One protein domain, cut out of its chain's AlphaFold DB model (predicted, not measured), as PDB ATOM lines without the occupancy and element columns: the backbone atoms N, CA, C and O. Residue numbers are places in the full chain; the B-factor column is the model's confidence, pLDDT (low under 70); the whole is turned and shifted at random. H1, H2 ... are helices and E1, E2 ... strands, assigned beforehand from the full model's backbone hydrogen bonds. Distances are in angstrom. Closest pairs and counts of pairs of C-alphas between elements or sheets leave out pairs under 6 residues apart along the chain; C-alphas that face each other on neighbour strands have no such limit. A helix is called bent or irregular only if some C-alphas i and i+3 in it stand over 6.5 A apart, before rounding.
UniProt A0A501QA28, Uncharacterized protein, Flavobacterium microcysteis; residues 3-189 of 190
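Overview. This is residues 3 to 189 of the 190 residues of an uncharacterized protein of Flavobacterium microcysteis (UniProt A0A501QA28). A strongly twisted five-stranded sheet is the middle of three layers, with H1 and H4 over one face, H6 packing on both of them, and H2 and H5 over the other face, where H3 runs side by side with H5. Residues 151 to 159 stick out. The printed part has 187 residues, with named elements in the order E1 H1 E2 H2 H3 E3 H4 E4 E5 H5 H6, six helices and five strands; the sheet, E1 E3 E2 E4 E5, is mixed, and so is the class, helices and strands. The whole is compact, with a radius of gyration of the C-alphas of 15.9 A and spans of 46 by 38 by 34 A.

Arrangement. Edge strand E1, residues 3 to 5, is parallel to E3, residues 73 to 79, with N 4 and O 77 within hydrogen-bond range at 2.8 A. E3 is parallel to E2, residues 39 to 44, with N 41 and O 74 at 2.9 A. E2 is antiparallel to E4, residues 107 to 114, with N 40 and O 111 at 2.8 A. E4 and E5, residues 117 to 125, form an antiparallel hairpin, with N 108 and O 124 at 2.8 A. H1, residues 17 to 33, joins E1 to E2 in a split strand-helix-strand unit, E3 between its strands, with a right-handed crossover. H2, residues 50 to 57, and H3, residues 59 to 69, join the parallel neighbours E2 and E3 in a strand-helix-strand unit, also right-handed. H5, residues 134 to 150, has a height over the sheet of 9.4 A and touches H3 at a shallow tilt of 15 degrees, the same way; their closest C-alphas, Leu 65 and Tyr 139, are 6.6 A apart. H4, residues 83 to 96, on the opposite face from H5, touches H6, residues 172 to 187, at C-alphas Ala 96 and Leu 175, 5.7 A apart. H6 touches residues 21 to 25 of H1, opposite ways at 16 degrees, a shallow tilt. Every O i to N i+4 pair is within hydrogen-bond range in H2, H3, H4 and H6; H1 has 11 of 13 and H5 12 of 13.

Along the chain. E1 begins at C-alpha 3 (185.232, 118.939, 152.508). H1, 22.9 A long, is irregular, its C-alphas 22 and 25 being 8.1 A apart. E4 measures 23.2 A, E5 23.6 A and H5 24.6 A. H6, 22.2 A, ends at C-alpha 187 (171.195, 130.245, 163.455).

Size, cuts and confidence. The C-alphas farthest apart, Gln 10 and Lys 157, are 46.7 A apart. The printed part has no cut; the links E1 to H1 and H5 to H6 are long. Mean pLDDT of the printed part is 78.7, and 42 residues are under 70, among them 150 to 170.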
ATOM      1  N   PRO A   3     186.657 119.100 152.234       90.56
ATOM      2  CA  PRO A   3     185.232 118.939 152.508       90.56
ATOM      3  C   PRO A   3     184.788 119.727 153.749       90.56
ATOM      4  O   PRO A   3     185.510 119.827 154.746       90.56
ATOM      5  N   ILE A   4     183.559 120.241 153.703       89.75
ATOM      6  CA  ILE A   4     182.900 120.938 154.811       89.75
ATOM      7  C   ILE A   4     181.700 120.112 155.276       89.75
ATOM      8  O   ILE A   4     180.735 119.934 154.539       89.75
ATOM      9  N   TYR A   5     181.749 119.608 156.503       87.19
ATOM     10  CA  TYR A   5     180.751 118.697 157.067       87.19
ATOM     11  C   TYR A   5     179.757 119.422 157.973       87.19
ATOM     12  O   TYR A   5     180.064 120.471 158.525       87.19
ATOM     13  N   GLU A   6     178.580 118.844 158.200       80.88
ATOM     14  CA  GLU A   6     177.581 119.402 159.125       80.88
ATOM     15  C   GLU A   6     178.069 119.437 160.584       80.88
ATOM     16  O   GLU A   6     178.011 120.478 161.243       80.88
ATOM     17  N   GLN A   7     178.613 118.320 161.071       71.44
ATOM     18  CA  GLN A   7     179.198 118.193 162.406       71.44
ATOM     19  C   GLN A   7     180.709 117.969 162.300       71.44
ATOM     20  O   GLN A   7     181.191 117.358 161.345       71.44
ATOM     21  N   GLY A   8     181.466 118.521 163.256       58.38
ATOM     22  CA  GLY A   8     182.928 118.466 163.253       58.38
ATOM     23  C   GLY A   8     183.445 117.034 163.112       58.38
ATOM     24  O   GLY A   8     183.005 116.141 163.829       58.38
ATOM     25  N   HIS A   9     184.382 116.820 162.187       49.09
ATOM     26  CA  HIS A   9     185.091 115.547 162.089       49.09
ATOM     27  C   HIS A   9     186.087 115.419 163.243       49.09
ATOM     28  O   HIS A   9     186.809 116.368 163.546       49.09
ATOM     29  N   GLN A  10     186.155 114.233 163.853       47.19
ATOM     30  CA  GLN A  10     187.137 113.927 164.896       47.19
ATOM     31  C   GLN A  10     188.430 113.277 164.386       47.19
ATOM     32  O   GLN A  10     189.303 113.030 165.206       47.19
ATOM     33  N   GLN A  11     188.610 113.043 163.080       45.66
ATOM     34  CA  GLN A  11     189.885 112.609 162.479       45.66
ATOM     35  C   GLN A  11     189.745 112.584 160.944       45.66
ATOM     36  O   GLN A  11     189.056 111.722 160.408       45.66
ATOM     37  N   GLY A  12     190.342 113.542 160.223       57.41
ATOM     38  CA  GLY A  12     190.315 113.591 158.751       57.41
ATOM     39  C   GLY A  12     190.640 114.967 158.149       57.41
ATOM     40  O   GLY A  12     190.836 115.938 158.878       57.41
ATOM     41  N   ILE A  13     190.690 115.048 156.812       63.97
ATOM     42  CA  ILE A  13     190.805 116.305 156.046       63.97
ATOM     43  C   ILE A  13     189.407 116.927 155.952       63.97
ATOM     44  O   ILE A  13     188.513 116.307 155.386       63.97
ATOM     45  N   GLY A  14     189.208 118.136 156.486       79.06
ATOM     46  CA  GLY A  14     187.951 118.881 156.363       79.06
ATOM     47  C   GLY A  14     187.596 119.715 157.594       79.06
ATOM     48  O   GLY A  14     188.291 119.684 158.609       79.06
ATOM     49  N   HIS A  15     186.497 120.463 157.508       84.31
ATOM     50  CA  HIS A  15     186.041 121.358 158.579       84.31
ATOM     51  C   HIS A  15     184.553 121.159 158.874       84.31
ATOM     52  O   HIS A  15     183.755 120.953 157.967       84.31
ATOM     53  N   GLY A  16     184.149 121.254 160.142       88.19
ATOM     54  CA  GLY A  16     182.724 121.378 160.472       88.19
ATOM     55  C   GLY A  16     182.199 122.744 160.026       88.19
ATOM     56  O   GLY A  16     182.901 123.734 160.199       88.19
ATOM     57  N   PHE A  17     180.977 122.825 159.512       87.31
ATOM     58  CA  PHE A  17     180.418 124.006 158.853       87.31
ATOM     59  C   PHE A  17     180.520 125.271 159.709       87.31
ATOM     60  O   PHE A  17     181.080 126.271 159.275       87.31
ATOM     61  N   LYS A  18     180.086 125.211 160.973       84.69
ATOM     62  CA  LYS A  18     180.192 126.355 161.897       84.69
ATOM     63  C   LYS A  18     181.642 126.770 162.169       84.69
ATOM     64  O   LYS A  18     181.923 127.957 162.301       84.69
ATOM     65  N   SER A  19     182.550 125.799 162.279       86.19
ATOM     66  CA  SER A  19     183.979 126.069 162.486       86.19
ATOM     67  C   SER A  19     184.579 126.713 161.239       86.19
ATOM     68  O   SER A  19     185.199 127.765 161.332       86.19
ATOM     69  N   PHE A  20     184.274 126.144 160.071       89.50
ATOM     70  CA  PHE A  20     184.675 126.656 158.771       89.50
ATOM     71  C   PHE A  20     184.260 128.113 158.590       89.50
ATOM     72  O   PHE A  20     185.121 128.936 158.328       89.50
ATOM     73  N   LEU A  21     182.988 128.462 158.812       86.06
ATOM     74  CA  LEU A  21     182.535 129.851 158.660       86.06
ATOM     75  C   LEU A  21     183.274 130.819 159.596       86.06
ATOM     76  O   LEU A  21     183.584 131.936 159.199       86.06
ATOM     77  N   ARG A  22     183.593 130.394 160.825       83.56
ATOM     78  CA  ARG A  22     184.326 131.223 161.796       83.56
ATOM     79  C   ARG A  22     185.803 131.393 161.460       83.56
ATOM     80  O   ARG A  22     186.381 132.405 161.841       83.56
ATOM     81  N   THR A  23     186.425 130.403 160.821       85.88
ATOM     82  CA  THR A  23     187.875 130.385 160.573       85.88
ATOM     83  C   THR A  23     188.233 130.408 159.092       85.88
ATOM     84  O   THR A  23     189.387 130.170 158.759       85.88
ATOM     85  N   PHE A  24     187.278 130.672 158.199       87.31
ATOM     86  CA  PHE A  24     187.460 130.585 156.748       87.31
ATOM     87  C   PHE A  24     188.656 131.409 156.263       87.31
ATOM     88  O   PHE A  24     189.531 130.879 155.584       87.31
ATOM     89  N   ILE A  25     188.756 132.665 156.695       84.38
ATOM     90  CA  ILE A  25     189.874 133.531 156.309       84.38
ATOM     91  C   ILE A  25     191.198 133.034 156.860       84.38
ATOM     92  O   ILE A  25     192.157 132.941 156.106       84.38
ATOM     93  N   GLN A  26     191.232 132.611 158.123       86.50
ATOM     94  CA  GLN A  26     192.440 132.024 158.696       86.50
ATOM     95  C   GLN A  26     192.877 130.770 157.927       86.50
ATOM     96  O   GLN A  26     194.068 130.527 157.767       86.50
ATOM     97  N   ILE A  27     191.928 129.957 157.444       89.25
ATOM     98  CA  ILE A  27     192.233 128.793 156.604       89.25
ATOM     99  C   ILE A  27     192.893 129.258 155.302       89.25
ATOM    100  O   ILE A  27     193.920 128.703 154.921       89.25
ATOM    101  N   CYS A  28     192.347 130.284 154.645       88.31
ATOM    102  CA  CYS A  28     192.943 130.840 153.436       88.31
ATOM    103  C   CYS A  28     194.338 131.435 153.679       88.31
ATOM    104  O   CYS A  28     195.268 131.075 152.964       88.31
ATOM    105  N   GLU A  29     194.513 132.272 154.703       88.62
ATOM    106  CA  GLU A  29     195.813 132.850 155.079       88.62
ATOM    107  C   GLU A  29     196.840 131.749 155.366       88.62
ATOM    108  O   GLU A  29     197.900 131.711 154.748       88.62
ATOM    109  N   ASN A  30     196.475 130.747 156.173       89.81
ATOM    110  CA  ASN A  30     197.342 129.601 156.443       89.81
ATOM    111  C   ASN A  30     197.716 128.830 155.169       89.81
ATOM    112  O   ASN A  30     198.788 128.226 155.104       89.81
ATOM    113  N   HIS A  31     196.825 128.764 154.178       90.62
ATOM    114  CA  HIS A  31     197.111 128.071 152.926       90.62
ATOM    115  C   HIS A  31     198.083 128.858 152.043       90.62
ATOM    116  O   HIS A  31     198.921 128.230 151.397       90.62
ATOM    117  N   LEU A  32     198.005 130.190 152.057       88.69
ATOM    118  CA  LEU A  32     198.971 131.064 151.391       88.69
ATOM    119  C   LEU A  32     200.343 130.974 152.072       88.69
ATOM    120  O   LEU A  32     201.332 130.662 151.412       88.69
ATOM    121  N   ASP A  33     200.384 131.145 153.396       90.12
ATOM    122  CA  ASP A  33     201.625 131.202 154.182       90.12
ATOM    123  C   ASP A  33     202.431 129.899 154.108       90.12
ATOM    124  O   ASP A  33     203.657 129.911 154.014       90.12
ATOM    125  N   ASN A  34     201.742 128.755 154.105       89.00
ATOM    126  CA  ASN A  34     202.383 127.443 154.027       89.00
ATOM    127  C   ASN A  34     202.606 126.959 152.584       89.00
ATOM    128  O   ASN A  34     202.962 125.796 152.383       89.00
ATOM    129  N   GLY A  35     202.340 127.796 151.574       84.81
ATOM    130  CA  GLY A  35     202.452 127.424 150.160       84.81
ATOM    131  C   GLY A  35     201.526 126.273 149.750       84.81
ATOM    132  O   GLY A  35     201.802 125.559 148.788       84.81
ATOM    133  N   ARG A  36     200.438 126.061 150.497       83.88
ATOM    134  CA  ARG A  36     199.449 125.005 150.253       83.88
ATOM    135  C   ARG A  36     198.482 125.372 149.128       83.88
ATOM    136  O   ARG A  36     197.907 124.472 148.520       83.88
ATOM    137  N   ALA A  37     198.265 126.658 148.875       87.12
ATOM    138  CA  ALA A  37     197.513 127.152 147.729       87.12
ATOM    139  C   ALA A  37     197.937 128.575 147.368       87.12
ATOM    140  O   ALA A  37     198.395 129.321 148.227       87.12
ATOM    141  N   LYS A  38     197.718 128.960 146.110       90.25
ATOM    142  CA  LYS A  38     197.836 130.351 145.631       90.25
ATOM    143  C   LYS A  38     196.479 130.973 145.302       90.25
ATOM    144  O   LYS A  38     196.364 132.181 145.129       90.25
ATOM    145  N   SER A  39     195.465 130.128 145.168       92.94
ATOM    146  CA  SER A  39     194.102 130.477 144.794       92.94
ATOM    147  C   SER A  39     193.116 129.529 145.470       92.94
ATOM    148  O   SER A  39     193.494 128.480 146.008       92.94
ATOM    149  N   PHE A  40     191.843 129.893 145.446       94.75
ATOM    150  CA  PHE A  40     190.777 129.175 146.123       94.75
ATOM    151  C   PHE A  40     189.600 128.951 145.185       94.75
ATOM    152  O   PHE A  40     189.376 129.723 144.252       94.75
ATOM    153  N   ALA A  41     188.838 127.892 145.451       95.31
ATOM    154  CA  ALA A  41     187.581 127.654 144.769       95.31
ATOM    155  C   ALA A  41     186.492 127.126 145.698       95.31
ATOM    156  O   ALA A  41     186.775 126.394 146.647       95.31
ATOM    157  N   PHE A  42     185.243 127.435 145.367       95.12
ATOM    158  CA  PHE A  42     184.054 126.788 145.905       95.12
ATOM    159  C   PHE A  42     183.353 126.000 144.808       95.12
ATOM    160  O   PHE A  42     183.048 126.564 143.765       95.12
ATOM    161  N   ILE A  43     183.050 124.725 145.060       95.06
ATOM    162  CA  ILE A  43     182.096 123.971 144.238       95.06
ATOM    163  C   ILE A  43     180.721 124.095 144.897       95.06
ATOM    164  O   ILE A  43     180.530 123.650 146.034       95.06
ATOM    165  N   LEU A  44     179.778 124.698 144.179       93.00
ATOM    166  CA  LEU A  44     178.396 124.899 144.598       93.00
ATOM    167  C   LEU A  44     177.475 123.985 143.790       93.00
ATOM    168  O   LEU A  44     177.619 123.867 142.578       93.00
ATOM    169  N   TYR A  45     176.516 123.342 144.450       92.31
ATOM    170  CA  TYR A  45     175.552 122.437 143.812       92.31
ATOM    171  C   TYR A  45     174.246 122.391 144.617       92.31
ATOM    172  O   TYR A  45     174.245 122.709 145.810       92.31
ATOM    173  N   ASP A  46     173.122 122.018 143.996       89.31
ATOM    174  CA  ASP A  46     171.855 121.790 144.716       89.31
ATOM    175  C   ASP A  46     171.798 120.360 145.286       89.31
ATOM    176  O   ASP A  46     172.370 119.420 144.749       89.31
ATOM    177  N   PHE A  47     171.047 120.150 146.364       85.69
ATOM    178  CA  PHE A  47     170.816 118.848 146.989       85.69
ATOM    179  C   PHE A  47     170.368 117.755 146.001       85.69
ATOM    180  O   PHE A  47     170.697 116.579 146.190       85.69
ATOM    181  N   HIS A  48     169.621 118.136 144.960       86.19
ATOM    182  CA  HIS A  48     169.114 117.227 143.932       86.19
ATOM    183  C   HIS A  48     170.141 116.878 142.840       86.19
ATOM    184  O   HIS A  48     169.900 115.956 142.058       86.19
ATOM    185  N   ASP A  49     171.293 117.548 142.812       84.62
ATOM    186  CA  ASP A  49     172.384 117.261 141.886       84.62
ATOM    187  C   ASP A  49     173.186 116.045 142.362       84.62
ATOM    188  O   ASP A  49     174.193 116.126 143.071       84.62
ATOM    189  N   ASN A  50     172.702 114.868 141.975       85.19
ATOM    190  CA  ASN A  50     173.390 113.622 142.278       85.19
ATOM    191  C   ASN A  50     174.726 113.505 141.530       85.19
ATOM    192  O   ASN A  50     175.609 112.815 142.015       85.19
ATOM    193  N   GLN A  51     174.916 114.193 140.400       89.62
ATOM    194  CA  GLN A  51     176.114 114.027 139.577       89.62
ATOM    195  C   GLN A  51     177.345 114.616 140.277       89.62
ATOM    196  O   GLN A  51     178.326 113.903 140.495       89.62
ATOM    197  N   ILE A  52     177.278 115.882 140.720       90.94
ATOM    198  CA  ILE A  52     178.369 116.502 141.495       90.94
ATOM    199  C   ILE A  52     178.562 115.777 142.820       90.94
ATOM    200  O   ILE A  52     179.694 115.503 143.226       90.94
ATOM    201  N   ARG A  53     177.469 115.405 143.493       88.88
ATOM    202  CA  ARG A  53     177.549 114.676 144.765       88.88
ATOM    203  C   ARG A  53     178.263 113.341 144.609       88.88
ATOM    204  O   ARG A  53     179.098 113.021 145.452       88.88
ATOM    205  N   ASP A  54     177.975 112.588 143.554       89.38
ATOM    206  CA  ASP A  54     178.602 111.294 143.294       89.38
ATOM    207  C   ASP A  54     180.088 111.462 142.959       89.38
ATOM    208  O   ASP A  54     180.923 110.737 143.504       89.38
ATOM    209  N   ILE A  55     180.448 112.479 142.167       90.19
ATOM    210  CA  ILE A  55     181.849 112.825 141.881       90.19
ATOM    211  C   ILE A  55     182.617 113.101 143.178       90.19
ATOM    212  O   ILE A  55     183.655 112.478 143.417       90.19
ATOM    213  N   LEU A  56     182.086 113.987 144.028       87.81
ATOM    214  CA  LEU A  56     182.726 114.444 145.266       87.81
ATOM    215  C   LEU A  56     182.726 113.392 146.387       87.81
ATOM    216  O   LEU A  56     183.526 113.491 147.321       87.81
ATOM    217  N   LYS A  57     181.826 112.403 146.325       85.69
ATOM    218  CA  LYS A  57     181.792 111.242 147.234       85.69
ATOM    219  C   LYS A  57     182.683 110.099 146.756       85.69
ATOM    220  O   LYS A  57     183.156 109.316 147.579       85.69
ATOM    221  N   SER A  58     182.905 109.974 145.449       87.62
ATOM    222  CA  SER A  58     183.744 108.912 144.902       87.62
ATOM    223  C   SER A  58     185.216 109.133 145.266       87.62
ATOM    224  O   SER A  58     185.767 110.216 145.066       87.62
ATOM    225  N   GLN A  59     185.893 108.084 145.746       83.44
ATOM    226  CA  GLN A  59     187.335 108.154 146.022       83.44
ATOM    227  C   GLN A  59     188.135 108.511 144.760       83.44
ATOM    228  O   GLN A  59     189.081 109.290 144.827       83.44
ATOM    229  N   GLY A  60     187.736 107.974 143.601       87.75
ATOM    230  CA  GLY A  60     188.413 108.219 142.326       87.75
ATOM    231  C   GLY A  60     188.237 109.645 141.801       87.75
ATOM    232  O   GLY A  60     189.212 110.244 141.349       87.75
ATOM    233  N   GLY A  61     187.022 110.198 141.871       87.44
ATOM    234  CA  GLY A  61     186.748 111.579 141.469       87.44
ATOM    235  C   GLY A  61     187.470 112.572 142.372       87.44
ATOM    236  O   GLY A  61     188.218 113.415 141.878       87.44
ATOM    237  N   PHE A  62     187.342 112.391 143.691       88.75
ATOM    238  CA  PHE A  62     188.050 113.204 144.678       88.75
ATOM    239  C   PHE A  62     189.566 113.176 144.458       88.75
ATOM    240  O   PHE A  62     190.179 114.228 144.328       88.75
ATOM    241  N   ALA A  63     190.179 111.992 144.351       90.38
ATOM    242  CA  ALA A  63     191.630 111.873 144.210       90.38
ATOM    243  C   ALA A  63     192.164 112.533 142.929       90.38
ATOM    244  O   ALA A  63     193.246 113.122 142.941       90.38
ATOM    245  N   LYS A  64     191.420 112.459 141.817       93.75
ATOM    246  CA  LYS A  64     191.810 113.113 140.559       93.75
ATOM    247  C   LYS A  64     191.752 114.635 140.663       93.75
ATOM    248  O   LYS A  64     192.694 115.293 140.236       93.75
ATOM    249  N   LEU A  65     190.677 115.176 141.232       94.06
ATOM    250  CA  LEU A  65     190.516 116.619 141.427       94.06
ATOM    251  C   LEU A  65     191.518 117.164 142.455       94.06
ATOM    252  O   LEU A  65     192.107 118.218 142.240       94.06
ATOM    253  N   ASP A  66     191.773 116.417 143.531       92.50
ATOM    254  CA  ASP A  66     192.788 116.744 144.533       92.50
ATOM    255  C   ASP A  66     194.184 116.817 143.909       92.50
ATOM    256  O   ASP A  66     194.861 117.842 144.023       92.50
ATOM    257  N   ARG A  67     194.559 115.795 143.128       94.12
ATOM    258  CA  ARG A  67     195.822 115.771 142.381       94.12
ATOM    259  C   ARG A  67     195.930 116.902 141.359       94.12
ATOM    260  O   ARG A  67     197.014 117.459 141.216       94.12
ATOM    261  N   LEU A  68     194.846 117.215 140.646       95.12
ATOM    262  CA  LEU A  68     194.806 118.325 139.691       95.12
ATOM    263  C   LEU A  68     195.039 119.664 140.401       95.12
ATOM    264  O   LEU A  68     195.824 120.478 139.928       95.12
ATOM    265  N   SER A  69     194.383 119.868 141.547       92.44
ATOM    266  CA  SER A  69     194.458 121.111 142.320       92.44
ATOM    267  C   SER A  69     195.837 121.357 142.951       92.44
ATOM    268  O   SER A  69     196.316 122.495 142.973       92.44
ATOM    269  N   GLY A  70     196.505 120.288 143.399       90.88
ATOM    270  CA  GLY A  70     197.864 120.334 143.936       90.88
ATOM    271  C   GLY A  70     198.051 121.400 145.022       90.88
ATOM    272  O   GLY A  70     197.191 121.597 145.877       90.88
ATOM    273  N   SER A  71     199.190 122.094 144.974       87.88
ATOM    274  CA  SER A  71     199.506 123.250 145.825       87.88
ATOM    275  C   SER A  71     199.094 124.593 145.211       87.88
ATOM    276  O   SER A  71     199.468 125.646 145.719       87.88
ATOM    277  N   GLU A  72     198.388 124.586 144.080       92.25
ATOM    278  CA  GLU A  72     198.035 125.812 143.355       92.25
ATOM    279  C   GLU A  72     196.635 126.300 143.741       92.25
ATOM    280  O   GLU A  72     196.414 127.508 143.876       92.25
ATOM    281  N   LEU A  73     195.710 125.366 143.985       95.06
ATOM    282  CA  LEU A  73     194.301 125.654 144.222       95.06
ATOM    283  C   LEU A  73     193.757 124.877 145.424       95.06
ATOM    284  O   LEU A  73     193.795 123.650 145.472       95.06
ATOM    285  N   SER A  74     193.168 125.585 146.385       95.19
ATOM    286  CA  SER A  74     192.387 124.965 147.458       95.19
ATOM    287  C   SER A  74     190.900 124.991 147.135       95.19
ATOM    288  O   SER A  74     190.279 126.046 147.126       95.19
ATOM    289  N   ILE A  75     190.327 123.810 146.898       95.69
ATOM    290  CA  ILE A  75     188.909 123.655 146.559       95.69
ATOM    291  C   ILE A  75     188.108 123.260 147.800       95.69
ATOM    292  O   ILE A  75     188.358 122.202 148.384       95.69
ATOM    293  N   PHE A  76     187.127 124.080 148.154       95.00
ATOM    294  CA  PHE A  76     186.155 123.861 149.216       95.00
ATOM    295  C   PHE A  76     184.819 123.380 148.643       95.00
ATOM    296  O   PHE A  76     184.361 123.859 147.606       95.00
ATOM    297  N   TYR A  77     184.158 122.458 149.338       94.25
ATOM    298  CA  TYR A  77     182.809 122.019 148.981       94.25
ATOM    299  C   TYR A  77     182.047 121.537 150.212       94.25
ATOM    300  O   TYR A  77     182.633 120.974 151.140       94.25
ATOM    301  N   ILE A  78     180.728 121.725 150.220       92.12
ATOM    302  CA  ILE A  78     179.881 121.155 151.268       92.12
ATOM    303  C   ILE A  78     179.756 119.641 151.058       92.12
ATOM    304  O   ILE A  78     179.459 119.170 149.963       92.12
ATOM    305  N   HIS A  79     179.978 118.861 152.110       89.50
ATOM    306  CA  HIS A  79     179.743 117.424 152.161       89.50
ATOM    307  C   HIS A  79     178.650 117.149 153.195       89.50
ATOM    308  O   HIS A  79     178.916 116.898 154.371       89.50
ATOM    309  N   SER A  80     177.395 117.235 152.755       86.19
ATOM    310  CA  SER A  80     176.232 117.010 153.611       86.19
ATOM    311  C   SER A  80     175.088 116.338 152.849       86.19
ATOM    312  O   SER A  80     175.021 116.374 151.618       86.19
ATOM    313  N   ASN A  81     174.193 115.694 153.596       85.06
ATOM    314  CA  ASN A  81     172.895 115.230 153.106       85.06
ATOM    315  C   ASN A  81     171.740 116.108 153.635       85.06
ATOM    316  O   ASN A  81     170.581 115.780 153.398       85.06
ATOM    317  N   ASP A  82     172.031 117.216 154.321       89.25
ATOM    318  CA  ASP A  82     171.036 118.211 154.713       89.25
ATOM    319  C   ASP A  82     170.850 119.255 153.599       89.25
ATOM    320  O   ASP A  82     171.718 120.093 153.327       89.25
ATOM    321  N   LYS A  83     169.666 119.228 152.975       90.31
ATOM    322  CA  LYS A  83     169.249 120.195 151.953       90.31
ATOM    323  C   LYS A  83     169.323 121.642 152.452       90.31
ATOM    324  O   LYS A  83     169.700 122.528 151.684       90.31
ATOM    325  N   LYS A  84     168.967 121.907 153.715       89.25
ATOM    326  CA  LYS A  84     169.008 123.262 154.285       89.25
ATOM    327  C   LYS A  84     170.443 123.752 154.414       89.25
ATOM    328  O   LYS A  84     170.711 124.908 154.087       89.25
ATOM    329  N   LEU A  85     171.359 122.882 154.833       88.00
ATOM    330  CA  LEU A  85     172.772 123.220 154.962       88.00
ATOM    331  C   LEU A  85     173.417 123.537 153.611       88.00
ATOM    332  O   LEU A  85     174.081 124.563 153.490       88.00
ATOM    333  N   ILE A  86     173.171 122.713 152.586       91.19
ATOM    334  CA  ILE A  86     173.678 122.946 151.221       91.19
ATOM    335  C   ILE A  86     173.163 124.283 150.685       91.19
ATOM    336  O   ILE A  86     173.945 125.128 150.254       91.19
ATOM    337  N   LYS A  87     171.851 124.529 150.799       90.44
ATOM    338  CA  LYS A  87     171.252 125.804 150.389       90.44
ATOM    339  C   LYS A  87     171.857 126.985 151.148       90.44
ATOM    340  O   LYS A  87     172.115 128.029 150.556       90.44
ATOM    341  N   THR A  88     172.089 126.827 152.450       88.69
ATOM    342  CA  THR A  88     172.684 127.870 153.292       88.69
ATOM    343  C   THR A  88     174.115 128.173 152.872       88.69
ATOM    344  O   THR A  88     174.451 129.345 152.747       88.69
ATOM    345  N   PHE A  89     174.929 127.150 152.607       90.25
ATOM    346  CA  PHE A  89     176.288 127.301 152.089       90.25
ATOM    347  C   PHE A  89     176.303 128.057 150.755       90.25
ATOM    348  O   PHE A  89     177.001 129.061 150.645       90.25
ATOM    349  N   ASN A  90     175.473 127.650 149.787       90.25
ATOM    350  CA  ASN A  90     175.400 128.307 148.478       90.25
ATOM    351  C   ASN A  90     174.978 129.772 148.608       90.25
ATOM    352  O   ASN A  90     175.634 130.650 148.065       90.25
ATOM    353  N   GLN A  91     173.919 130.049 149.377       87.06
ATOM    354  CA  GLN A  91     173.483 131.421 149.638       87.06
ATOM    355  C   GLN A  91     174.585 132.243 150.294       87.06
ATOM    356  O   GLN A  91     174.715 133.417 149.965       87.06
ATOM    357  N   ILE A  92     175.346 131.628 151.211       86.00
ATOM    358  CA  ILE A  92     176.435 132.308 151.893       86.00
ATOM    359  C   ILE A  92     177.489 132.758 150.882       86.00
ATOM    360  O   ILE A  92     177.778 133.939 150.754       86.00
ATOM    361  N   PHE A  93     178.042 131.830 150.113       86.62
ATOM    362  CA  PHE A  93     179.163 132.181 149.251       86.62
ATOM    363  C   PHE A  93     178.742 132.949 147.995       86.62
ATOM    364  O   PHE A  93     179.478 133.832 147.579       86.62
ATOM    365  N   LEU A  94     177.542 132.734 147.449       84.56
ATOM    366  CA  LEU A  94     177.034 133.566 146.350       84.56
ATOM    367  C   LEU A  94     176.827 135.023 146.783       84.56
ATOM    368  O   LEU A  94     177.281 135.943 146.108       84.56
ATOM    369  N   GLY A  95     176.175 135.240 147.929       79.62
ATOM    370  CA  GLY A  95     175.888 136.592 148.403       79.62
ATOM    371  C   GLY A  95     177.130 137.336 148.898       79.62
ATOM    372  O   GLY A  95     177.246 138.536 148.675       79.62
ATOM    373  N   ALA A  96     178.078 136.622 149.504       78.75
ATOM    374  CA  ALA A  96     179.383 137.141 149.907       78.75
ATOM    375  C   ALA A  96     180.183 137.776 148.758       78.75
ATOM    376  O   ALA A  96     180.927 138.727 148.978       78.75
ATOM    377  N   PHE A  97     180.039 137.242 147.547       76.75
ATOM    378  CA  PHE A  97     180.729 137.731 146.356       76.75
ATOM    379  C   PHE A  97     179.873 138.701 145.523       76.75
ATOM    380  O   PHE A  97     180.198 138.952 144.365       76.75
ATOM    381  N   GLU A  98     178.778 139.222 146.094       72.12
ATOM    382  CA  GLU A  98     177.807 140.094 145.412       72.12
ATOM    383  C   GLU A  98     177.308 139.504 144.077       72.12
ATOM    384  O   GLU A  98     176.985 140.222 143.134       72.12
ATOM    385  N   ILE A  99     177.234 138.172 143.987       65.75
ATOM    386  CA  ILE A  99     176.753 137.482 142.792       65.75
ATOM    387  C   ILE A  99     175.234 137.629 142.791       65.75
ATOM    388  O   ILE A  99     174.526 136.929 143.517       65.75
ATOM    389  N   GLU A 100     174.739 138.604 142.028       55.91
ATOM    390  CA  GLU A 100     173.333 139.005 141.968       55.91
ATOM    391  C   GLU A 100     172.418 137.888 141.430       55.91
ATOM    392  O   GLU A 100     171.955 137.992 140.313       55.91
ATOM    393  N   ASN A 101     172.104 136.822 142.179       54.03
ATOM    394  CA  ASN A 101     171.080 135.801 141.842       54.03
ATOM    395  C   ASN A 101     171.092 135.214 140.401       54.03
ATOM    396  O   ASN A 101     170.140 134.533 140.025       54.03
ATOM    397  N   THR A 102     172.130 135.450 139.597       58.44
ATOM    398  CA  THR A 102     172.190 135.082 138.177       58.44
ATOM    399  C   THR A 102     172.967 133.804 137.934       58.44
ATOM    400  O   THR A 102     172.819 133.241 136.862       58.44
ATOM    401  N   ALA A 103     173.792 133.371 138.891       67.44
ATOM    402  CA  ALA A 103     174.593 132.167 138.731       67.44
ATOM    403  C   ALA A 103     173.723 130.917 138.898       67.44
ATOM    404  O   ALA A 103     173.163 130.678 139.976       67.44
ATOM    405  N   GLU A 104     173.629 130.120 137.839       80.88
ATOM    406  CA  GLU A 104     172.970 128.821 137.877       80.88
ATOM    407  C   GLU A 104     173.815 127.793 138.650       80.88
ATOM    408  O   GLU A 104     175.041 127.884 138.752       80.88
ATOM    409  N   LEU A 105     173.137 126.824 139.270       87.75
ATOM    410  CA  LEU A 105     173.778 125.719 139.978       87.75
ATOM    411  C   LEU A 105     173.614 124.421 139.179       87.75
ATOM    412  O   LEU A 105     172.515 124.170 138.681       87.75
ATOM    413  N   PRO A 106     174.629 123.542 139.187       92.06
ATOM    414  CA  PRO A 106     175.904 123.683 139.901       92.06
ATOM    415  C   PRO A 106     176.915 124.606 139.208       92.06
ATOM    416  O   PRO A 106     176.856 124.848 138.010       92.06
ATOM    417  N   GLY A 107     177.890 125.089 139.979       90.88
ATOM    418  CA  GLY A 107     178.931 125.982 139.484       90.88
ATOM    419  C   GLY A 107     180.181 125.987 140.356       90.88
ATOM    420  O   GLY A 107     180.181 125.502 141.492       90.88
ATOM    421  N   VAL A 108     181.262 126.547 139.823       92.50
ATOM    422  CA  VAL A 108     182.537 126.733 140.518       92.50
ATOM    423  C   VAL A 108     182.855 128.219 140.606       92.50
ATOM    424  O   VAL A 108     182.891 128.913 139.594       92.50
ATOM    425  N   ILE A 109     183.107 128.702 141.820       91.00
ATOM    426  CA  ILE A 109     183.601 130.058 142.068       91.00
ATOM    427  C   ILE A 109     185.096 129.964 142.323       91.00
ATOM    428  O   ILE A 109     185.488 129.300 143.276       91.00
ATOM    429  N   PHE A 110     185.913 130.644 141.531       91.69
ATOM    430  CA  PHE A 110     187.351 130.790 141.728       91.69
ATOM    431  C   PHE A 110     187.686 132.195 142.208       91.69
ATOM    432  O   PHE A 110     187.062 133.154 141.769       91.69
ATOM    433  N   PHE A 111     188.682 132.323 143.080       89.88
ATOM    434  CA  PHE A 111     189.154 133.616 143.572       89.88
ATOM    435  C   PHE A 111     190.577 133.522 144.132       89.88
ATOM    436  O   PHE A 111     191.075 132.444 144.473       89.88
ATOM    437  N   LYS A 112     191.233 134.671 144.270       89.25
ATOM    438  CA  LYS A 112     192.506 134.838 144.979       89.25
ATOM    439  C   LYS A 112     192.327 135.762 146.168       89.25
ATOM    440  O   LYS A 112     191.412 136.579 146.196       89.25
ATOM    441  N   ILE A 113     193.226 135.635 147.140       85.62
ATOM    442  CA  ILE A 113     193.367 136.611 148.218       85.62
ATOM    443  C   ILE A 113     194.743 137.252 148.076       85.62
ATOM    444  O   ILE A 113     195.756 136.560 148.167       85.62
ATOM    445  N   VAL A 114     194.763 138.560 147.836       82.81
ATOM    446  CA  VAL A 114     195.977 139.373 147.687       82.81
ATOM    447  C   VAL A 114     195.834 140.580 148.601       82.81
ATOM    448  O   VAL A 114     194.835 141.289 148.526       82.81
ATOM    449  N   ASP A 115     196.790 140.786 149.508       82.19
ATOM    450  CA  ASP A 115     196.772 141.890 150.480       82.19
ATOM    451  C   ASP A 115     195.420 142.045 151.204       82.19
ATOM    452  O   ASP A 115     194.883 143.144 151.318       82.19
ATOM    453  N   ARG A 116     194.840 140.923 151.659       77.06
ATOM    454  CA  ARG A 116     193.508 140.852 152.302       77.06
ATOM    455  C   ARG A 116     192.339 141.346 151.442       77.06
ATOM    456  O   ARG A 116     191.280 141.682 151.962       77.06
ATOM    457  N   ASN A 117     192.488 141.342 150.127       80.19
ATOM    458  CA  ASN A 117     191.402 141.600 149.193       80.19
ATOM    459  C   ASN A 117     191.116 140.352 148.371       80.19
ATOM    460  O   ASN A 117     192.037 139.628 147.991       80.19
ATOM    461  N   VAL A 118     189.840 140.122 148.080       83.44
ATOM    462  CA  VAL A 118     189.442 139.144 147.071       83.44
ATOM    463  C   VAL A 118     189.736 139.730 145.691       83.44
ATOM    464  O   VAL A 118     189.257 140.811 145.350       83.44
ATOM    465  N   GLU A 119     190.511 139.002 144.893       83.81
ATOM    466  CA  GLU A 119     190.854 139.345 143.511       83.81
ATOM    467  C   GLU A 119     190.588 138.158 142.574       83.81
ATOM    468  O   GLU A 119     190.370 137.033 143.028       83.81
ATOM    469  N   ASP A 120     190.598 138.402 141.259       82.25
ATOM    470  CA  ASP A 120     190.408 137.383 140.216       82.25
ATOM    471  C   ASP A 120     189.166 136.491 140.430       82.25
ATOM    472  O   ASP A 120     189.226 135.273 140.234       82.25
ATOM    473  N   LEU A 121     188.039 137.085 140.854       84.75
ATOM    474  CA  LEU A 121     186.778 136.354 140.997       84.75
ATOM    475  C   LEU A 121     186.283 135.894 139.618       84.75
ATOM    476  O   LEU A 121     186.012 136.715 138.742       84.75
ATOM    477  N   GLN A 122     186.123 134.585 139.448       85.75
ATOM    478  CA  GLN A 122     185.542 133.960 138.263       85.75
ATOM    479  C   GLN A 122     184.468 132.966 138.691       85.75
ATOM    480  O   GLN A 122     184.652 132.217 139.645       85.75
ATOM    481  N   ILE A 123     183.354 132.933 137.968       84.75
ATOM    482  CA  ILE A 123     182.262 131.991 138.205       84.75
ATOM    483  C   ILE A 123     182.062 131.210 136.917       84.75
ATOM    484  O   ILE A 123     181.985 131.803 135.841       84.75
ATOM    485  N   VAL A 124     182.014 129.888 137.031       87.12
ATOM    486  CA  VAL A 124     181.769 128.985 135.909       87.12
ATOM    487  C   VAL A 124     180.598 128.089 136.271       87.12
ATOM    488  O   VAL A 124     180.686 127.299 137.209       87.12
ATOM    489  N   GLU A 125     179.498 128.237 135.547       88.81
ATOM    490  CA  GLU A 125     178.341 127.345 135.626       88.81
ATOM    491  C   GLU A 125     178.675 126.023 134.930       88.81
ATOM    492  O   GLU A 125     179.419 126.011 133.946       88.81
ATOM    493  N   LEU A 126     178.165 124.911 135.456       88.19
ATOM    494  CA  LEU A 126     178.340 123.591 134.856       88.19
ATOM    495  C   LEU A 126     177.001 123.172 134.245       88.19
ATOM    496  O   LEU A 126     175.998 123.069 134.950       88.19
ATOM    497  N   GLU A 127     176.991 122.919 132.943       83.69
ATOM    498  CA  GLU A 127     175.780 122.623 132.178       83.69
ATOM    499  C   GLU A 127     175.223 121.231 132.507       83.69
ATOM    500  O   GLU A 127     174.015 121.012 132.441       83.69
ATOM    501  N   GLN A 128     176.088 120.265 132.843       77.88
ATOM    502  CA  GLN A 128     175.708 118.897 133.223       77.88
ATOM    503  C   GLN A 128     174.725 118.184 132.277       77.88
ATOM    504  O   GLN A 128     173.944 117.321 132.702       77.88
ATOM    505  N   ASN A 129     174.776 118.505 130.983       72.69
ATOM    506  CA  ASN A 129     173.852 117.971 129.978       72.69
ATOM    507  C   ASN A 129     173.866 116.428 129.888       72.69
ATOM    508  O   ASN A 129     172.906 115.823 129.411       72.69
ATOM    509  N   ASP A 130     174.931 115.781 130.373       72.19
ATOM    510  CA  ASP A 130     175.061 114.328 130.465       72.19
ATOM    511  C   ASP A 130     175.852 113.923 131.722       72.19
ATOM    512  O   ASP A 130     176.968 114.392 131.974       72.19
ATOM    513  N   LYS A 131     175.296 112.964 132.474       66.00
ATOM    514  CA  LYS A 131     175.897 112.398 133.690       66.00
ATOM    515  C   LYS A 131     177.292 111.824 133.473       66.00
ATOM    516  O   LYS A 131     178.112 111.881 134.387       66.00
ATOM    517  N   MET A 132     177.563 111.251 132.301       69.75
ATOM    518  CA  MET A 132     178.878 110.688 131.988       69.75
ATOM    519  C   MET A 132     179.949 111.773 131.830       69.75
ATOM    520  O   MET A 132     181.126 111.496 132.066       69.75
ATOM    521  N   PHE A 133     179.553 113.004 131.490       82.44
ATOM    522  CA  PHE A 133     180.474 114.103 131.209       82.44
ATOM    523  C   PHE A 133     180.616 115.113 132.351       82.44
ATOM    524  O   PHE A 133     181.602 115.844 132.354       82.44
ATOM    525  N   ALA A 134     179.755 115.100 133.374       87.12
ATOM    526  CA  ALA A 134     179.855 116.033 134.506       87.12
ATOM    527  C   ALA A 134     181.223 116.010 135.221       87.12
ATOM    528  O   ALA A 134     181.729 117.050 135.642       87.12
ATOM    529  N   PHE A 135     181.872 114.840 135.331       90.62
ATOM    530  CA  PHE A 135     183.235 114.772 135.876       90.62
ATOM    531  C   PHE A 135     184.244 115.469 134.964       90.62
ATOM    532  O   PHE A 135     185.109 116.193 135.448       90.62
ATOM    533  N   GLN A 136     184.153 115.222 133.657       91.00
ATOM    534  CA  GLN A 136     185.058 115.806 132.675       91.00
ATOM    535  C   GLN A 136     184.878 117.321 132.605       91.00
ATOM    536  O   GLN A 136     185.870 118.035 132.579       91.00
ATOM    537  N   GLU A 137     183.640 117.802 132.647       91.69
ATOM    538  CA  GLU A 137     183.313 119.224 132.675       91.69
ATOM    539  C   GLU A 137     183.915 119.919 133.903       91.69
ATOM    540  O   GLU A 137     184.662 120.888 133.761       91.69
ATOM    541  N   LEU A 138     183.684 119.378 135.106       93.06
ATOM    542  CA  LEU A 138     184.275 119.909 136.338       93.06
ATOM    543  C   LEU A 138     185.812 119.857 136.301       93.06
ATOM    544  O   LEU A 138     186.481 120.814 136.694       93.06
ATOM    545  N   TYR A 139     186.382 118.747 135.824       94.12
ATOM    546  CA  TYR A 139     187.830 118.579 135.711       94.12
ATOM    547  C   TYR A 139     188.438 119.606 134.750       94.12
ATOM    548  O   TYR A 139     189.397 120.282 135.116       94.12
ATOM    549  N   SER A 140     187.876 119.752 133.548       91.94
ATOM    550  CA  SER A 140     188.331 120.716 132.543       91.94
ATOM    551  C   SER A 140     188.172 122.152 133.027       91.94
ATOM    552  O   SER A 140     189.102 122.933 132.875       91.94
ATOM    553  N   THR A 141     187.075 122.472 133.717       93.19
ATOM    554  CA  THR A 141     186.856 123.792 134.329       93.19
ATOM    555  C   THR A 141     187.989 124.168 135.291       93.19
ATOM    556  O   THR A 141     188.536 125.268 135.227       93.19
ATOM    557  N   ILE A 142     188.396 123.239 136.163       94.38
ATOM    558  CA  ILE A 142     189.516 123.455 137.092       94.38
ATOM    559  C   ILE A 142     190.856 123.493 136.347       94.38
ATOM    560  O   ILE A 142     191.721 124.308 136.665       94.38
ATOM    561  N   GLU A 143     191.049 122.616 135.362       94.56
ATOM    562  CA  GLU A 143     192.279 122.553 134.575       94.56
ATOM    563  C   GLU A 143     192.526 123.855 133.799       94.56
ATOM    564  O   GLU A 143     193.654 124.358 133.777       94.56
ATOM    565  N   ASP A 144     191.481 124.416 133.199       90.81
ATOM    566  CA  ASP A 144     191.547 125.648 132.424       90.81
ATOM    567  C   ASP A 144     191.815 126.851 133.333       90.81
ATOM    568  O   ASP A 144     192.748 127.609 133.059       90.81
ATOM    569  N   TYR A 145     191.153 126.944 134.495       91.19
ATOM    570  CA  TYR A 145     191.495 127.948 135.511       91.19
ATOM    571  C   TYR A 145     192.976 127.879 135.922       91.19
ATOM    572  O   TYR A 145     193.671 128.895 136.015       91.19
ATOM    573  N   LEU A 146     193.509 126.673 136.145       91.00
ATOM    574  CA  LEU A 146     194.914 126.484 136.512       91.00
ATOM    575  C   LEU A 146     195.879 126.843 135.372       91.00
ATOM    576  O   LEU A 146     196.997 127.288 135.630       91.00
ATOM    577  N   LYS A 147     195.518 126.622 134.105       88.44
ATOM    578  CA  LYS A 147     196.329 127.053 132.949       88.44
ATOM    579  C   LYS A 147     196.319 128.572 132.803       88.44
ATOM    580  O   LYS A 147     197.385 129.155 132.607       88.44
ATOM    581  N   ASP A 148     195.156 129.195 132.937       81.19
ATOM    582  CA  ASP A 148     194.993 130.636 132.775       81.19
ATOM    583  C   ASP A 148     195.637 131.403 133.927       81.19
ATOM    584  O   ASP A 148     196.388 132.338 133.689       81.19
ATOM    585  N   SER A 149     195.476 130.955 135.173       71.75
ATOM    586  CA  SER A 149     196.103 131.592 136.344       71.75
ATOM    587  C   SER A 149     197.639 131.560 136.331       71.75
ATOM    588  O   SER A 149     198.270 132.428 136.938       71.75
ATOM    589  N   ARG A 150     198.253 130.599 135.624       65.56
ATOM    590  CA  ARG A 150     199.710 130.533 135.396       65.56
ATOM    591  C   ARG A 150     200.195 131.502 134.314       65.56
ATOM    592  O   ARG A 150     201.383 131.818 134.280       65.56
ATOM    593  N   ASN A 151     199.302 131.978 133.448       51.69
ATOM    594  CA  ASN A 151     199.599 132.942 132.396       51.69
ATOM    595  C   ASN A 151     199.084 134.327 132.817       51.69
ATOM    596  O   ASN A 151     197.886 134.548 132.923       51.69
ATOM    597  N   ILE A 152     199.978 135.295 133.035       40.44
ATOM    598  CA  ILE A 152     199.599 136.692 133.332       40.44
ATOM    599  C   ILE A 152     198.575 137.166 132.268       40.44
ATOM    600  O   ILE A 152     198.916 137.131 131.079       40.44
ATOM    601  N   PRO A 153     197.335 137.579 132.617       42.19
ATOM    602  CA  PRO A 153     196.274 137.677 131.619       42.19
ATOM    603  C   PRO A 153     196.518 138.837 130.648       42.19
ATOM    604  O   PRO A 153     196.521 140.005 131.030       42.19
ATOM    605  N   LYS A 154     196.641 138.528 129.351       30.42
ATOM    606  CA  LYS A 154     196.163 139.437 128.299       30.42
ATOM    607  C   LYS A 154     194.718 139.048 127.994       30.42
ATOM    608  O   LYS A 154     194.468 137.867 127.752       30.42
ATOM    609  N   PRO A 155     193.774 140.001 127.946       33.31
ATOM    610  CA  PRO A 155     192.376 139.686 127.706       33.31
ATOM    611  C   PRO A 155     192.221 139.158 126.279       33.31
ATOM    612  O   PRO A 155     192.418 139.898 125.311       33.31
ATOM    613  N   LYS A 156     191.868 137.878 126.120       32.59
ATOM    614  CA  LYS A 156     191.404 137.355 124.833       32.59
ATOM    615  C   LYS A 156     190.155 136.499 124.972       32.59
ATOM    616  O   LYS A 156     190.087 135.543 125.730       32.59
ATOM    617  N   LYS A 157     189.185 136.920 124.162       42.69
ATOM    618  CA  LYS A 157     187.871 136.350 123.893       42.69
ATOM    619  C   LYS A 157     187.974 134.887 123.466       42.69
ATOM    620  O   LYS A 157     188.672 134.602 122.500       42.69
ATOM    621  N   ASN A 158     187.181 134.035 124.098       29.02
ATOM    622  CA  ASN A 158     186.447 132.935 123.475       29.02
ATOM    623  C   ASN A 158     185.161 132.723 124.285       29.02
ATOM    624  O   ASN A 158     185.069 133.246 125.391       29.02
ATOM    625  N   LYS A 159     184.158 132.066 123.686       37.78
ATOM    626  CA  LYS A 159     182.761 131.925 124.153       37.78
ATOM    627  C   LYS A 159     182.614 131.138 125.473       37.78
ATOM    628  O   LYS A 159     181.972 130.102 125.517       37.78
ATOM    629  N   LEU A 160     183.218 131.658 126.526       36.97
ATOM    630  CA  LEU A 160     182.869 131.461 127.918       36.97
ATOM    631  C   LEU A 160     181.953 132.636 128.261       36.97
ATOM    632  O   LEU A 160     182.268 133.775 127.890       36.97
ATOM    633  N   PHE A 161     180.841 132.401 128.955       37.22
ATOM    634  CA  PHE A 161     180.173 133.481 129.679       37.22
ATOM    635  C   PHE A 161     181.092 133.873 130.843       37.22
ATOM    636  O   PHE A 161     180.874 133.544 132.001       37.22
ATOM    637  N   ASN A 162     182.193 134.548 130.516       38.69
ATOM    638  CA  ASN A 162     183.000 135.239 131.492       38.69
ATOM    639  C   ASN A 162     182.144 136.408 131.962       38.69
ATOM    640  O   ASN A 162     182.171 137.483 131.355       38.69
ATOM    641  N   PHE A 163     181.367 136.204 133.023       38.47
ATOM    642  CA  PHE A 163     180.858 137.318 133.802       38.47
ATOM    643  C   PHE A 163     182.056 137.961 134.510       38.47
ATOM    644  O   PHE A 163     182.262 137.807 135.708       38.47
ATOM    645  N   PHE A 164     182.877 138.695 133.752       41.03
ATOM    646  CA  PHE A 164     183.693 139.769 134.300       41.03
ATOM    647  C   PHE A 164     182.738 140.924 134.596       41.03
ATOM    648  O   PHE A 164     182.745 141.959 133.929       41.03
ATOM    649  N   GLY A 165     181.855 140.724 135.576       38.12
ATOM    650  CA  GLY A 165     181.310 141.862 136.292       38.12
ATOM    651  C   GLY A 165     182.493 142.627 136.875       38.12
ATOM    652  O   GLY A 165     183.516 142.030 137.220       38.12
ATOM    653  N   ASN A 166     182.384 143.947 136.986       38.25
ATOM    654  CA  ASN A 166     183.240 144.688 137.905       38.25
ATOM    655  C   ASN A 166     182.880 144.216 139.317       38.25
ATOM    656  O   ASN A 166     182.099 144.865 140.006       38.25
ATOM    657  N   VAL A 167     183.383 143.050 139.712       49.84
ATOM    658  CA  VAL A 167     183.284 142.564 141.076       49.84
ATOM    659  C   VAL A 167     184.046 143.606 141.869       49.84
ATOM    660  O   VAL A 167     185.248 143.802 141.655       49.84
ATOM    661  N   LYS A 168     183.327 144.369 142.695       52.78
ATOM    662  CA  LYS A 168     183.957 145.271 143.654       52.78
ATOM    663  C   LYS A 168     185.074 144.492 144.331       52.78
ATOM    664  O   LYS A 168     184.882 143.329 144.670       52.78
ATOM    665  N   LYS A 169     186.236 145.115 144.529       60.03
ATOM    666  CA  LYS A 169     187.227 144.548 145.446       60.03
ATOM    667  C   LYS A 169     186.518 144.329 146.779       60.03
ATOM    668  O   LYS A 169     186.193 145.306 147.448       60.03
ATOM    669  N   VAL A 170     186.217 143.074 147.098       69.00
ATOM    670  CA  VAL A 170     185.595 142.710 148.366       69.00
ATOM    671  C   VAL A 170     186.738 142.603 149.354       69.00
ATOM    672  O   VAL A 170     187.617 141.742 149.212       69.00
ATOM    673  N   ALA A 171     186.755 143.510 150.325       71.56
ATOM    674  CA  ALA A 171     187.699 143.402 151.422       71.56
ATOM    675  C   ALA A 171     187.405 142.105 152.183       71.56
ATOM    676  O   ALA A 171     186.247 141.732 152.398       71.56
ATOM    677  N   VAL A 172     188.447 141.397 152.609       71.25
ATOM    678  CA  VAL A 172     188.291 140.155 153.370       71.25
ATOM    679  C   VAL A 172     187.468 140.386 154.644       71.25
ATOM    680  O   VAL A 172     186.688 139.525 155.042       71.25
ATOM    681  N   GLU A 173     187.562 141.564 155.251       68.88
ATOM    682  CA  GLU A 173     186.765 141.965 156.408       68.88
ATOM    683  C   GLU A 173     185.265 142.070 156.093       68.88
ATOM    684  O   GLU A 173     184.439 141.666 156.914       68.88
ATOM    685  N   GLU A 174     184.898 142.555 154.904       71.62
ATOM    686  CA  GLU A 174     183.504 142.607 154.448       71.62
ATOM    687  C   GLU A 174     182.969 141.197 154.196       71.62
ATOM    688  O   GLU A 174     181.868 140.867 154.638       71.62
ATOM    689  N   LEU A 175     183.789 140.335 153.590       73.69
ATOM    690  CA  LEU A 175     183.490 138.919 153.403       73.69
ATOM    691  C   LEU A 175     183.265 138.209 154.747       73.69
ATOM    692  O   LEU A 175     182.287 137.478 154.905       73.69
ATOM    693  N   ILE A 176     184.119 138.462 155.747       73.31
ATOM    694  CA  ILE A 176     183.951 137.941 157.112       73.31
ATOM    695  C   ILE A 176     182.649 138.450 157.719       73.31
ATOM    696  O   ILE A 176     181.861 137.655 158.229       73.31
ATOM    697  N   ALA A 177     182.421 139.765 157.693       76.06
ATOM    698  CA  ALA A 177     181.238 140.369 158.290       76.06
ATOM    699  C   ALA A 177     179.962 139.801 157.666       76.06
ATOM    700  O   ALA A 177     179.012 139.477 158.379       76.06
ATOM    701  N   TRP A 178     179.962 139.611 156.348       77.38
ATOM    702  CA  TRP A 178     178.861 139.019 155.609       77.38
ATOM    703  C   TRP A 178     178.640 137.556 156.020       77.38
ATOM    704  O   TRP A 178     177.536 137.188 156.432       77.38
ATOM    705  N   VAL A 179     179.700 136.736 156.008       76.12
ATOM    706  CA  VAL A 179     179.637 135.314 156.386       76.12
ATOM    707  C   VAL A 179     179.146 135.148 157.826       76.12
ATOM    708  O   VAL A 179     178.270 134.321 158.095       76.12
ATOM    709  N   LEU A 180     179.657 135.955 158.758       75.25
ATOM    710  CA  LEU A 180     179.247 135.930 160.160       75.25
ATOM    711  C   LEU A 180     177.798 136.395 160.334       75.25
ATOM    712  O   LEU A 180     177.026 135.696 160.991       75.25
ATOM    713  N   ASN A 181     177.397 137.509 159.720       78.00
ATOM    714  CA  ASN A 181     176.033 138.027 159.831       78.00
ATOM    715  C   ASN A 181     175.000 137.031 159.297       78.00
ATOM    716  O   ASN A 181     173.992 136.778 159.959       78.00
ATOM    717  N   GLU A 182     175.256 136.421 158.143       72.56
ATOM    718  CA  GLU A 182     174.354 135.416 157.581       72.56
ATOM    719  C   GLU A 182     174.345 134.121 158.396       72.56
ATOM    720  O   GLU A 182     173.287 133.508 158.564       72.56
ATOM    721  N   SER A 183     175.479 133.737 158.993       65.88
ATOM    722  CA  SER A 183     175.523 132.605 159.924       65.88
ATOM    723  C   SER A 183     174.681 132.852 161.185       65.88
ATOM    724  O   SER A 183     173.962 131.952 161.622       65.88
ATOM    725  N   ILE A 184     174.703 134.074 161.736       68.19
ATOM    726  CA  ILE A 184     173.961 134.456 162.947       68.19
ATOM    727  C   ILE A 184     172.459 134.548 162.658       68.19
ATOM    728  O   ILE A 184     171.666 133.927 163.365       68.19
ATOM    729  N   LYS A 185     172.059 135.252 161.590       67.06
ATOM    730  CA  LYS A 185     170.643 135.381 161.192       67.06
ATOM    731  C   LYS A 185     169.986 134.028 160.934       67.06
ATOM    732  O   LYS A 185     168.808 133.840 161.229       67.06
ATOM    733  N   LYS A 186     170.728 133.074 160.363       63.81
ATOM    734  CA  LYS A 186     170.197 131.740 160.053       63.81
ATOM    735  C   LYS A 186     170.249 130.789 161.247       63.81
ATOM    736  O   LYS A 186     169.378 129.935 161.347       63.81
ATOM    737  N   ALA A 187     171.180 130.975 162.185       55.84
ATOM    738  CA  ALA A 187     171.195 130.245 163.455       55.84
ATOM    739  C   ALA A 187     170.030 130.623 164.390       55.84
ATOM    740  O   ALA A 187     169.662 129.817 165.234       55.84
ATOM    741  N   GLN A 188     169.448 131.817 164.239       47.25
ATOM    742  CA  GLN A 188     168.256 132.252 164.984       47.25
ATOM    743  C   GLN A 188     166.931 131.737 164.386       47.25
ATOM    744  O   GLN A 188     165.894 131.856 165.030       47.25
ATOM    745  N   ASN A 189     166.960 131.171 163.173       43.00
ATOM    746  CA  ASN A 189     165.790 130.672 162.435       43.00
ATOM    747  C   ASN A 189     165.799 129.135 162.247       43.00
ATOM    748  O   ASN A 189     165.067 128.610 161.402       43.00
TER     749      ASN A 189